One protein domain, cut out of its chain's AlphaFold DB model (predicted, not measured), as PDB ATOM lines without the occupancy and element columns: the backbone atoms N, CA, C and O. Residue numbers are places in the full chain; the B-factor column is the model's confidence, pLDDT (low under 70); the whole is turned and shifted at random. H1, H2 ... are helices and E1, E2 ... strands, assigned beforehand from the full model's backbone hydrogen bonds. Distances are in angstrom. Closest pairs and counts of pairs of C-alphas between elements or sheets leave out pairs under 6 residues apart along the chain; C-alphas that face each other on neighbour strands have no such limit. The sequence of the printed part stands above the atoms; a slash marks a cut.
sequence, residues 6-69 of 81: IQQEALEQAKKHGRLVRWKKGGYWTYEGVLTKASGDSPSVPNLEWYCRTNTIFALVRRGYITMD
ATOM      1  N   ILE A   6     -20.831  11.125  -9.866       92.06
ATOM      2  CA  ILE A   6     -19.692  11.389  -8.969       92.06
ATOM      3  C   ILE A   6     -18.348  10.854  -9.498       92.06
ATOM      4  O   ILE A   6     -17.289  11.389  -9.171       92.06
ATOM      5  N   GLN A   7     -18.355   9.776 -10.292       94.00
ATOM      6  CA  GLN A   7     -17.144   9.259 -10.939       94.00
ATOM      7  C   GLN A   7     -16.720  10.167 -12.091       94.00
ATOM      8  O   GLN A   7     -15.528  10.411 -12.264       94.00
ATOM      9  N   GLN A   8     -17.685  10.663 -12.862       94.44
ATOM     10  CA  GLN A   8     -17.435  11.584 -13.958       94.44
ATOM     11  C   GLN A   8     -16.924  12.926 -13.432       94.44
ATOM     12  O   GLN A   8     -15.889  13.391 -13.892       94.44
ATOM     13  N   GLU A   9     -17.548  13.477 -12.393       94.12
ATOM     14  CA  GLU A   9     -17.057  14.677 -11.711       94.12
ATOM     15  C   GLU A   9     -15.639  14.493 -11.176       94.12
ATOM     16  O   GLU A   9     -14.783  15.333 -11.428       94.12
ATOM     17  N   ALA A  10     -15.354  13.389 -10.478       93.44
ATOM     18  CA  ALA A  10     -14.009  13.135  -9.964       93.44
ATOM     19  C   ALA A  10     -12.964  13.076 -11.084       93.44
ATOM     20  O   ALA A  10     -11.854  13.587 -10.923       93.44
ATOM     21  N   LEU A  11     -13.323  12.500 -12.231       92.88
ATOM     22  CA  LEU A  11     -12.456  12.480 -13.399       92.88
ATOM     23  C   LEU A  11     -12.244  13.884 -13.982       92.88
ATOM     24  O   LEU A  11     -11.112  14.233 -14.308       92.88
ATOM     25  N   GLU A  12     -13.290  14.704 -14.083       93.00
ATOM     26  CA  GLU A  12     -13.175  16.090 -14.553       93.00
ATOM     27  C   GLU A  12     -12.348  16.960 -13.597       93.00
ATOM     28  O   GLU A  12     -11.513  17.744 -14.044       93.00
ATOM     29  N   GLN A  13     -12.489  16.774 -12.283       92.56
ATOM     30  CA  GLN A  13     -11.651  17.460 -11.296       92.56
ATOM     31  C   GLN A  13     -10.182  17.050 -11.427       92.56
ATOM     32  O   GLN A  13      -9.302  17.909 -11.402       92.56
ATOM     33  N   ALA A  14      -9.906  15.761 -11.645       90.94
ATOM     34  CA  ALA A  14      -8.554  15.286 -11.924       90.94
ATOM     35  C   ALA A  14      -7.998  15.872 -13.237       90.94
ATOM     36  O   ALA A  14      -6.845  16.283 -13.268       90.94
ATOM     37  N   LYS A  15      -8.809  16.000 -14.299       91.00
ATOM     38  CA  LYS A  15      -8.419  16.675 -15.556       91.00
ATOM     39  C   LYS A  15      -8.105  18.149 -15.373       91.00
ATOM     40  O   LYS A  15      -7.110  18.634 -15.901       91.00
ATOM     41  N   LYS A  16      -8.947  18.855 -14.626       90.06
ATOM     42  CA  LYS A  16      -8.836  20.299 -14.435       90.06
ATOM     43  C   LYS A  16      -7.682  20.686 -13.508       90.06
ATOM     44  O   LYS A  16      -7.033  21.700 -13.740       90.06
ATOM     45  N   HIS A  17      -7.438  19.895 -12.464       87.50
ATOM     46  CA  HIS A  17      -6.482  20.219 -11.400       87.50
ATOM     47  C   HIS A  17      -5.255  19.291 -11.359       87.50
ATOM     48  O   HIS A  17      -4.372  19.474 -10.525       87.50
ATOM     49  N   GLY A  18      -5.182  18.294 -12.241       84.94
ATOM     50  CA  GLY A  18      -4.068  17.353 -12.382       84.94
ATOM     51  C   GLY A  18      -4.132  16.165 -11.420       84.94
ATOM     52  O   GLY A  18      -4.172  15.012 -11.858       84.94
ATOM     53  N   ARG A  19      -4.137  16.430 -10.106       89.31
ATOM     54  CA  ARG A  19      -4.082  15.388  -9.066       89.31
ATOM     55  C   ARG A  19      -5.190  15.527  -8.040       89.31
ATOM     56  O   ARG A  19      -5.537  16.630  -7.611       89.31
ATOM     57  N   LEU A  20      -5.696  14.376  -7.602       92.06
ATOM     58  CA  LEU A  20      -6.552  14.294  -6.428       92.06
ATOM     59  C   LEU A  20      -5.747  13.761  -5.248       92.06
ATOM     60  O   LEU A  20      -4.915  12.866  -5.376       92.06
ATOM     61  N   VAL A  21      -6.027  14.311  -4.080       91.31
ATOM     62  CA  VAL A  21      -5.364  14.028  -2.818       91.31
ATOM     63  C   VAL A  21      -6.380  13.564  -1.795       91.31
ATOM     64  O   VAL A  21      -7.521  14.032  -1.745       91.31
ATOM     65  N   ARG A  22      -5.957  12.631  -0.952       89.69
ATOM     66  CA  ARG A  22      -6.776  12.116   0.130       89.69
ATOM     67  C   ARG A  22      -6.688  13.037   1.332       89.69
ATOM     68  O   ARG A  22      -5.608  13.325   1.845       89.69
ATOM     69  N   TRP A  23      -7.841  13.416   1.853       83.12
ATOM     70  CA  TRP A  23      -7.922  14.109   3.120       83.12
ATOM     71  C   TRP A  23      -7.708  13.118   4.275       83.12
ATOM     72  O   TRP A  23      -8.352  12.065   4.344       83.12
ATOM     73  N   LYS A  24      -6.775  13.439   5.185       71.38
ATOM     74  CA  LYS A  24      -6.336  12.540   6.273       71.38
ATOM     75  C   LYS A  24      -7.480  12.127   7.212       71.38
ATOM     76  O   LYS A  24      -7.415  11.057   7.810       71.38
ATOM     77  N   LYS A  25      -8.537  12.941   7.315       70.31
ATOM     78  CA  LYS A  25      -9.703  12.694   8.170       70.31
ATOM     79  C   LYS A  25     -10.908  12.300   7.303       70.31
ATOM     80  O   LYS A  25     -11.308  13.039   6.417       70.31
ATOM     81  N   GLY A  26     -11.482  11.116   7.529       71.12
ATOM     82  CA  GLY A  26     -12.774  10.720   6.936       71.12
ATOM     83  C   GLY A  26     -12.747   9.988   5.584       71.12
ATOM     84  O   GLY A  26     -13.805   9.612   5.090       71.12
ATOM     85  N   GLY A  27     -11.580   9.720   4.986       83.50
ATOM     86  CA  GLY A  27     -11.507   8.902   3.761       83.50
ATOM     87  C   GLY A  27     -12.068   9.583   2.504       83.50
ATOM     88  O   GLY A  27     -12.471   8.902   1.551       83.50
ATOM     89  N   TYR A  28     -12.079  10.913   2.510       89.38
ATOM     90  CA  TYR A  28     -12.474  11.748   1.385       89.38
ATOM     91  C   TYR A  28     -11.276  12.122   0.515       89.38
ATOM     92  O   TYR A  28     -10.133  12.091   0.966       89.38
ATOM     93  N   TRP A  29     -11.557  12.472  -0.730       91.44
ATOM     94  CA  TRP A  29     -10.591  12.906  -1.727       91.44
ATOM     95  C   TRP A  29     -11.034  14.236  -2.323       91.44
ATOM     96  O   TRP A  29     -12.227  14.469  -2.483       91.44
ATOM     97  N   THR A  30     -10.083  15.102  -2.636       91.06
ATOM     98  CA  THR A  30     -10.302  16.421  -3.246       91.06
ATOM     99  C   THR A  30      -9.126  16.748  -4.168       91.06
ATOM    100  O   THR A  30      -8.208  15.943  -4.267       91.06
ATOM    101  N   TYR A  31      -9.124  17.879  -4.866       88.50
ATOM    102  CA  TYR A  31      -7.975  18.292  -5.675       88.50
ATOM    103  C   TYR A  31      -6.900  18.985  -4.817       88.50
ATOM    104  O   TYR A  31      -7.205  19.615  -3.803       88.50
ATOM    105  N   GLU A  32      -5.625  18.860  -5.203       80.44
ATOM    106  CA  GLU A  32      -4.464  19.279  -4.388       80.44
ATOM    107  C   GLU A  32      -4.535  20.738  -3.894       80.44
ATOM    108  O   GLU A  32      -4.220  21.022  -2.737       80.44
ATOM    109  N   GLY A  33      -5.051  21.648  -4.726       70.94
ATOM    110  CA  GLY A  33      -5.143  23.082  -4.427       70.94
ATOM    111  C   GLY A  33      -6.064  23.481  -3.265       70.94
ATOM    112  O   GLY A  33      -6.017  24.636  -2.838       70.94
ATOM    113  N   VAL A  34      -6.892  22.571  -2.734       70.75
ATOM    114  CA  VAL A  34      -7.752  22.886  -1.578       70.75
ATOM    115  C   VAL A  34      -7.023  22.707  -0.248       70.75
ATOM    116  O   VAL A  34      -7.259  23.469   0.691       70.75
ATOM    117  N   LEU A  35      -6.110  21.735  -0.148       64.69
ATOM    118  CA  LEU A  35      -5.433  21.443   1.118       64.69
ATOM    119  C   LEU A  35      -4.478  22.567   1.536       64.69
ATOM    120  O   LEU A  35      -4.376  22.860   2.722       64.69
ATOM    121  N   THR A  36      -3.849  23.257   0.583       57.69
ATOM    122  CA  THR A  36      -2.967  24.405   0.851       57.69
ATOM    123  C   THR A  36      -3.720  25.594   1.454       57.69
ATOM    124  O   THR A  36      -3.173  26.310   2.292       57.69
ATOM    125  N   LYS A  37      -4.996  25.783   1.089       53.91
ATOM    126  CA  LYS A  37      -5.868  26.819   1.675       53.91
ATOM    127  C   LYS A  37      -6.401  26.437   3.059       53.91
ATOM    128  O   LYS A  37      -6.817  27.310   3.811       53.91
ATOM    129  N   ALA A  38      -6.374  25.151   3.404       55.47
ATOM    130  CA  ALA A  38      -6.874  24.614   4.666       55.47
ATOM    131  C   ALA A  38      -5.802  24.546   5.773       55.47
ATOM    132  O   ALA A  38      -5.984  23.809   6.736       55.47
ATOM    133  N   SER A  39      -4.698  25.293   5.642       47.94
ATOM    134  CA  SER A  39      -3.523  25.298   6.539       47.94
ATOM    135  C   SER A  39      -3.771  25.908   7.934       47.94
ATOM    136  O   SER A  39      -2.930  26.623   8.468       47.94
ATOM    137  N   GLY A  40      -4.923  25.631   8.536       49.75
ATOM    138  CA  GLY A  40      -5.172  25.799   9.961       49.75
ATOM    139  C   GLY A  40      -5.680  24.474  10.512       49.75
ATOM    140  O   GLY A  40      -6.456  23.800   9.840       49.75
ATOM    141  N   ASP A  41      -5.260  24.112  11.724       49.09
ATOM    142  CA  ASP A  41      -5.608  22.892  12.481       49.09
ATOM    143  C   ASP A  41      -7.120  22.689  12.757       49.09
ATOM    144  O   ASP A  41      -7.516  22.013  13.709       49.09
ATOM    145  N   SER A  42      -8.012  23.264  11.946       48.56
ATOM    146  CA  SER A  42      -9.445  23.163  12.144       48.56
ATOM    147  C   SER A  42      -9.935  21.739  11.841       48.56
ATOM    148  O   SER A  42      -9.765  21.234  10.728       48.56
ATOM    149  N   PRO A  43     -10.592  21.072  12.807       48.03
ATOM    150  CA  PRO A  43     -11.119  19.719  12.658       48.03
ATOM    151  C   PRO A  43     -12.385  19.651  11.798       48.03
ATOM    152  O   PRO A  43     -12.884  18.542  11.572       48.03
ATOM    153  N   SER A  44     -12.917  20.801  11.374       53.66
ATOM    154  CA  SER A  44     -14.029  20.910  10.440       53.66
ATOM    155  C   SER A  44     -13.559  20.511   9.048       53.66
ATOM    156  O   SER A  44     -12.432  20.819   8.663       53.66
ATOM    157  N   VAL A  45     -14.428  19.844   8.282       53.00
ATOM    158  CA  VAL A  45     -14.242  19.727   6.829       53.00
ATOM    159  C   VAL A  45     -13.857  21.123   6.350       53.00
ATOM    160  O   VAL A  45     -14.600  22.062   6.659       53.00
ATOM    161  N   PRO A  46     -12.685  21.315   5.708       55.09
ATOM    162  CA  PRO A  46     -12.402  22.582   5.063       55.09
ATOM    163  C   PRO A  46     -13.618  22.912   4.206       55.09
ATOM    164  O   PRO A  46     -14.361  22.003   3.830       55.09
ATOM    165  N   ASN A  47     -13.860  24.177   3.897       59.41
ATOM    166  CA  ASN A  47     -14.894  24.514   2.926       59.41
ATOM    167  C   ASN A  47     -14.414  24.011   1.547       59.41
ATOM    168  O   ASN A  47     -13.858  24.756   0.746       59.41
ATOM    169  N   LEU A  48     -14.466  22.689   1.355       67.25
ATOM    170  CA  LEU A  48     -13.964  21.967   0.212       67.25
ATOM    171  C   LEU A  48     -14.968  22.273  -0.879       67.25
ATOM    172  O   LEU A  48     -16.099  21.795  -0.823       67.25
ATOM    173  N   GLU A  49     -14.549  23.062  -1.864       77.75
ATOM    174  CA  GLU A  49     -15.372  23.360  -3.040       77.75
ATOM    175  C   GLU A  49     -15.877  22.074  -3.706       77.75
ATOM    176  O   GLU A  49     -16.948  22.056  -4.305       77.75
ATOM    177  N   TRP A  50     -15.115  20.982  -3.569       87.38
ATOM    178  CA  TRP A  50     -15.515  19.660  -4.015       87.38
ATOM    179  C   TRP A  50     -14.801  18.544  -3.239       87.38
ATOM    180  O   TRP A  50     -13.631  18.676  -2.859       87.38
ATOM    181  N   TYR A  51     -15.486  17.415  -3.049       89.75
ATOM    182  CA  TYR A  51     -14.892  16.187  -2.527       89.75
ATOM    183  C   TYR A  51     -15.618  14.931  -3.030       89.75
ATOM    184  O   TYR A  51     -16.802  14.959  -3.357       89.75
ATOM    185  N   CYS A  52     -14.930  13.788  -3.019       91.81
ATOM    186  CA  CYS A  52     -15.529  12.474  -3.253       91.81
ATOM    187  C   CYS A  52     -15.036  11.428  -2.238       91.81
ATOM    188  O   CYS A  52     -14.161  11.690  -1.413       91.81
ATOM    189  N   ARG A  53     -15.625  10.225  -2.249       92.06
ATOM    190  CA  ARG A  53     -15.239   9.121  -1.349       92.06
ATOM    191  C   ARG A  53     -14.148   8.252  -1.975       92.06
ATOM    192  O   ARG A  53     -14.096   8.095  -3.190       92.06
ATOM    193  N   THR A  54     -13.360   7.574  -1.137       92.62
ATOM    194  CA  THR A  54     -12.316   6.625  -1.589       92.62
ATOM    195  C   THR A  54     -12.845   5.561  -2.566       92.62
ATOM    196  O   THR A  54     -12.163   5.217  -3.527       92.62
ATOM    197  N   ASN A  55     -14.089   5.093  -2.402       93.56
ATOM    198  CA  ASN A  55     -14.692   4.134  -3.340       93.56
ATOM    199  C   ASN A  55     -14.830   4.687  -4.769       93.56
ATOM    200  O   ASN A  55     -14.715   3.921  -5.724       93.56
ATOM    201  N   THR A  56     -15.041   5.997  -4.930       94.38
ATOM    202  CA  THR A  56     -15.068   6.654  -6.245       94.38
ATOM    203  C   THR A  56     -13.698   6.558  -6.913       94.38
ATOM    204  O   THR A  56     -13.610   6.164  -8.073       94.38
ATOM    205  N   ILE A  57     -12.629   6.822  -6.156       94.69
ATOM    206  CA  ILE A  57     -11.247   6.700  -6.635       94.69
ATOM    207  C   ILE A  57     -10.942   5.258  -7.034       94.69
ATOM    208  O   ILE A  57     -10.504   5.016  -8.152       94.69
ATOM    209  N   PHE A  58     -11.259   4.281  -6.184       93.81
ATOM    210  CA  PHE A  58     -11.055   2.870  -6.519       93.81
ATOM    211  C   PHE A  58     -11.821   2.426  -7.762       93.81
ATOM    212  O   PHE A  58     -11.296   1.645  -8.554       93.81
ATOM    213  N   ALA A  59     -13.043   2.922  -7.962       94.50
ATOM    214  CA  ALA A  59     -13.798   2.625  -9.169       94.50
ATOM    215  C   ALA A  59     -13.116   3.192 -10.426       94.50
ATOM    216  O   ALA A  59     -13.047   2.495 -11.437       94.50
ATOM    217  N   LEU A  60     -12.583   4.415 -10.363       93.75
ATOM    218  CA  LEU A  60     -11.858   5.038 -11.474       93.75
ATOM    219  C   LEU A  60     -10.507   4.363 -11.750       93.75
ATOM    220  O   LEU A  60     -10.171   4.161 -12.917       93.75
ATOM    221  N   VAL A  61      -9.784   3.950 -10.704       93.81
ATOM    222  CA  VAL A  61      -8.530   3.183 -10.816       93.81
ATOM    223  C   VAL A  61      -8.775   1.845 -11.502       93.81
ATOM    224  O   VAL A  61      -8.124   1.527 -12.493       93.81
ATOM    225  N   ARG A  62      -9.771   1.074 -11.046       93.44
ATOM    226  CA  ARG A  62     -10.125  -0.224 -11.653       93.44
ATOM    227  C   ARG A  62     -10.543  -0.111 -13.119       93.44
ATOM    228  O   ARG A  62     -10.446  -1.085 -13.853       93.44
ATOM    229  N   ARG A  63     -11.044   1.056 -13.528       91.38
ATOM    230  CA  ARG A  63     -11.461   1.348 -14.905       91.38
ATOM    231  C   ARG A  63     -10.345   1.976 -15.754       91.38
ATOM    232  O   ARG A  63     -10.583   2.248 -16.925       91.38
ATOM    233  N   GLY A  64      -9.159   2.208 -15.188       91.94
ATOM    234  CA  GLY A  64      -7.996   2.733 -15.910       91.94
ATOM    235  C   GLY A  64      -8.073   4.220 -16.266       91.94
ATOM    236  O   GLY A  64      -7.362   4.661 -17.162       91.94
ATOM    237  N   TYR A  65      -8.932   5.002 -15.602       91.81
ATOM    238  CA  TYR A  65      -9.012   6.452 -15.839       91.81
ATOM    239  C   TYR A  65      -7.961   7.237 -15.048       91.81
ATOM    240  O   TYR A  65      -7.465   8.265 -15.507       91.81
ATOM    241  N   ILE A  66      -7.634   6.759 -13.847       92.19
ATOM    242  CA  ILE A  66      -6.652   7.368 -12.947       92.19
ATOM    243  C   ILE A  66      -5.740   6.280 -12.379       92.19
ATOM    244  O   ILE A  66      -6.151   5.129 -12.240       92.19
ATOM    245  N   THR A  67      -4.516   6.651 -12.030       93.75
ATOM    246  CA  THR A  67      -3.556   5.812 -11.313       93.75
ATOM    247  C   THR A  67      -3.456   6.292  -9.877       93.75
ATOM    248  O   THR A  67      -3.368   7.489  -9.617       93.75
ATOM    249  N   MET A  68      -3.486   5.360  -8.926       92.88
ATOM    250  CA  MET A  68      -3.210   5.672  -7.527       92.88
ATOM    251  C   MET A  68      -1.696   5.702  -7.322       92.88
ATOM    252  O   MET A  68      -1.065   4.651  -7.316       92.88
ATOM    253  N   ASP A  69      -1.129   6.897  -7.152       90.62
ATOM    254  CA  ASP A  69       0.315   7.069  -6.962       90.62
ATOM    255  C   ASP A  69       0.743   6.543  -5.587       90.62
ATOM    256  O   ASP A  69       1.794   5.932  -5.423       90.62
TER     257      ASP A  69
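This is residues 6 to 69 of the 81 residues of an uncharacterized protein of Paenibacillus lactis 154 (UniProt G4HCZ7). A small two-stranded hairpin, E1 and E2, makes the middle of an elongated domain; H1 and H3, about perpendicular to each other, pack together toward one end, with E3 following H3 there. H2 and a wide loop within residues 39 to 53 make the other end, and this stretch folds back until residues 52 to 53 pair with E2. The printed part has 64 residues with three named helices and three named strands, in the order H1, E1, E2, H2, H3, E3; the sheet's order is E1, E2, antiparallel, and the class is mixed, helices and strands. By its radius of gyration of the C-alphas, 11.6 A, the whole is compact, with spans of 35 by 21 by 21 A.

E1, residues 19 to 22, and E2, residues 28 to 31, form a hairpin, antiparallel at 152 degrees between their directions. N 21 and O 30 are 2.7 A apart and N 30 and O 21 are 2.9 A apart, both within hydrogen-bond range. Residues 28 to 29 of E2 also form a short antiparallel pairing with residues 52 to 53. H1, residues 6 to 17, comes closest to E2 at the C-alphas of His 17 and Tyr 31, 6.2 A apart. H3, residues 54 to 62, touches H1, which touches it with residues 6 to 11 alone; the closest C-alphas are those of Gln 7 and Thr 56, 5.8 A apart, and the lines of the two helices stand at 80 degrees, about perpendicular. The closest C-alphas of E2 and H3 are those of Tyr 28 and Thr 54, 5.9 A. E3, residues 66 to 69, pairs with no named strand; E1 and E3 are near each other, and E2 and E3 are apart. H2, residues 32 to 38, touches no helix; its closest C-alpha to E1 is that of Glu 32, 5.6 A from that of Val 21. Every O i to N i+4 pair is within hydrogen-bond range in H1 and H3; in H2 it is 1 of 3, beside 3 of 4 O i to N i+3 pairs.

E1 measures 10.1 A from first to last C-alpha, E2 10.6 A and E3 9.2 A. H1 measures 16.1 A, H3 12.4 A and H2 10.8 A. H1 begins at C-alpha 6, (-19.692, 11.389, -8.969). E2 begins at C-alpha 28, (-12.474, 11.748, 1.385), and E3 ends at C-alpha 69, (0.315, 7.069, -6.962).

The two C-alphas farthest apart are those of Gly 40 and Arg 63, 35.4 A. The printed part has no cut. The link from H2 to H3, 15 residues, is long; the other links are tight. The mean pLDDT of the printed part is 81.4, and residues 35 to 48 are under 70.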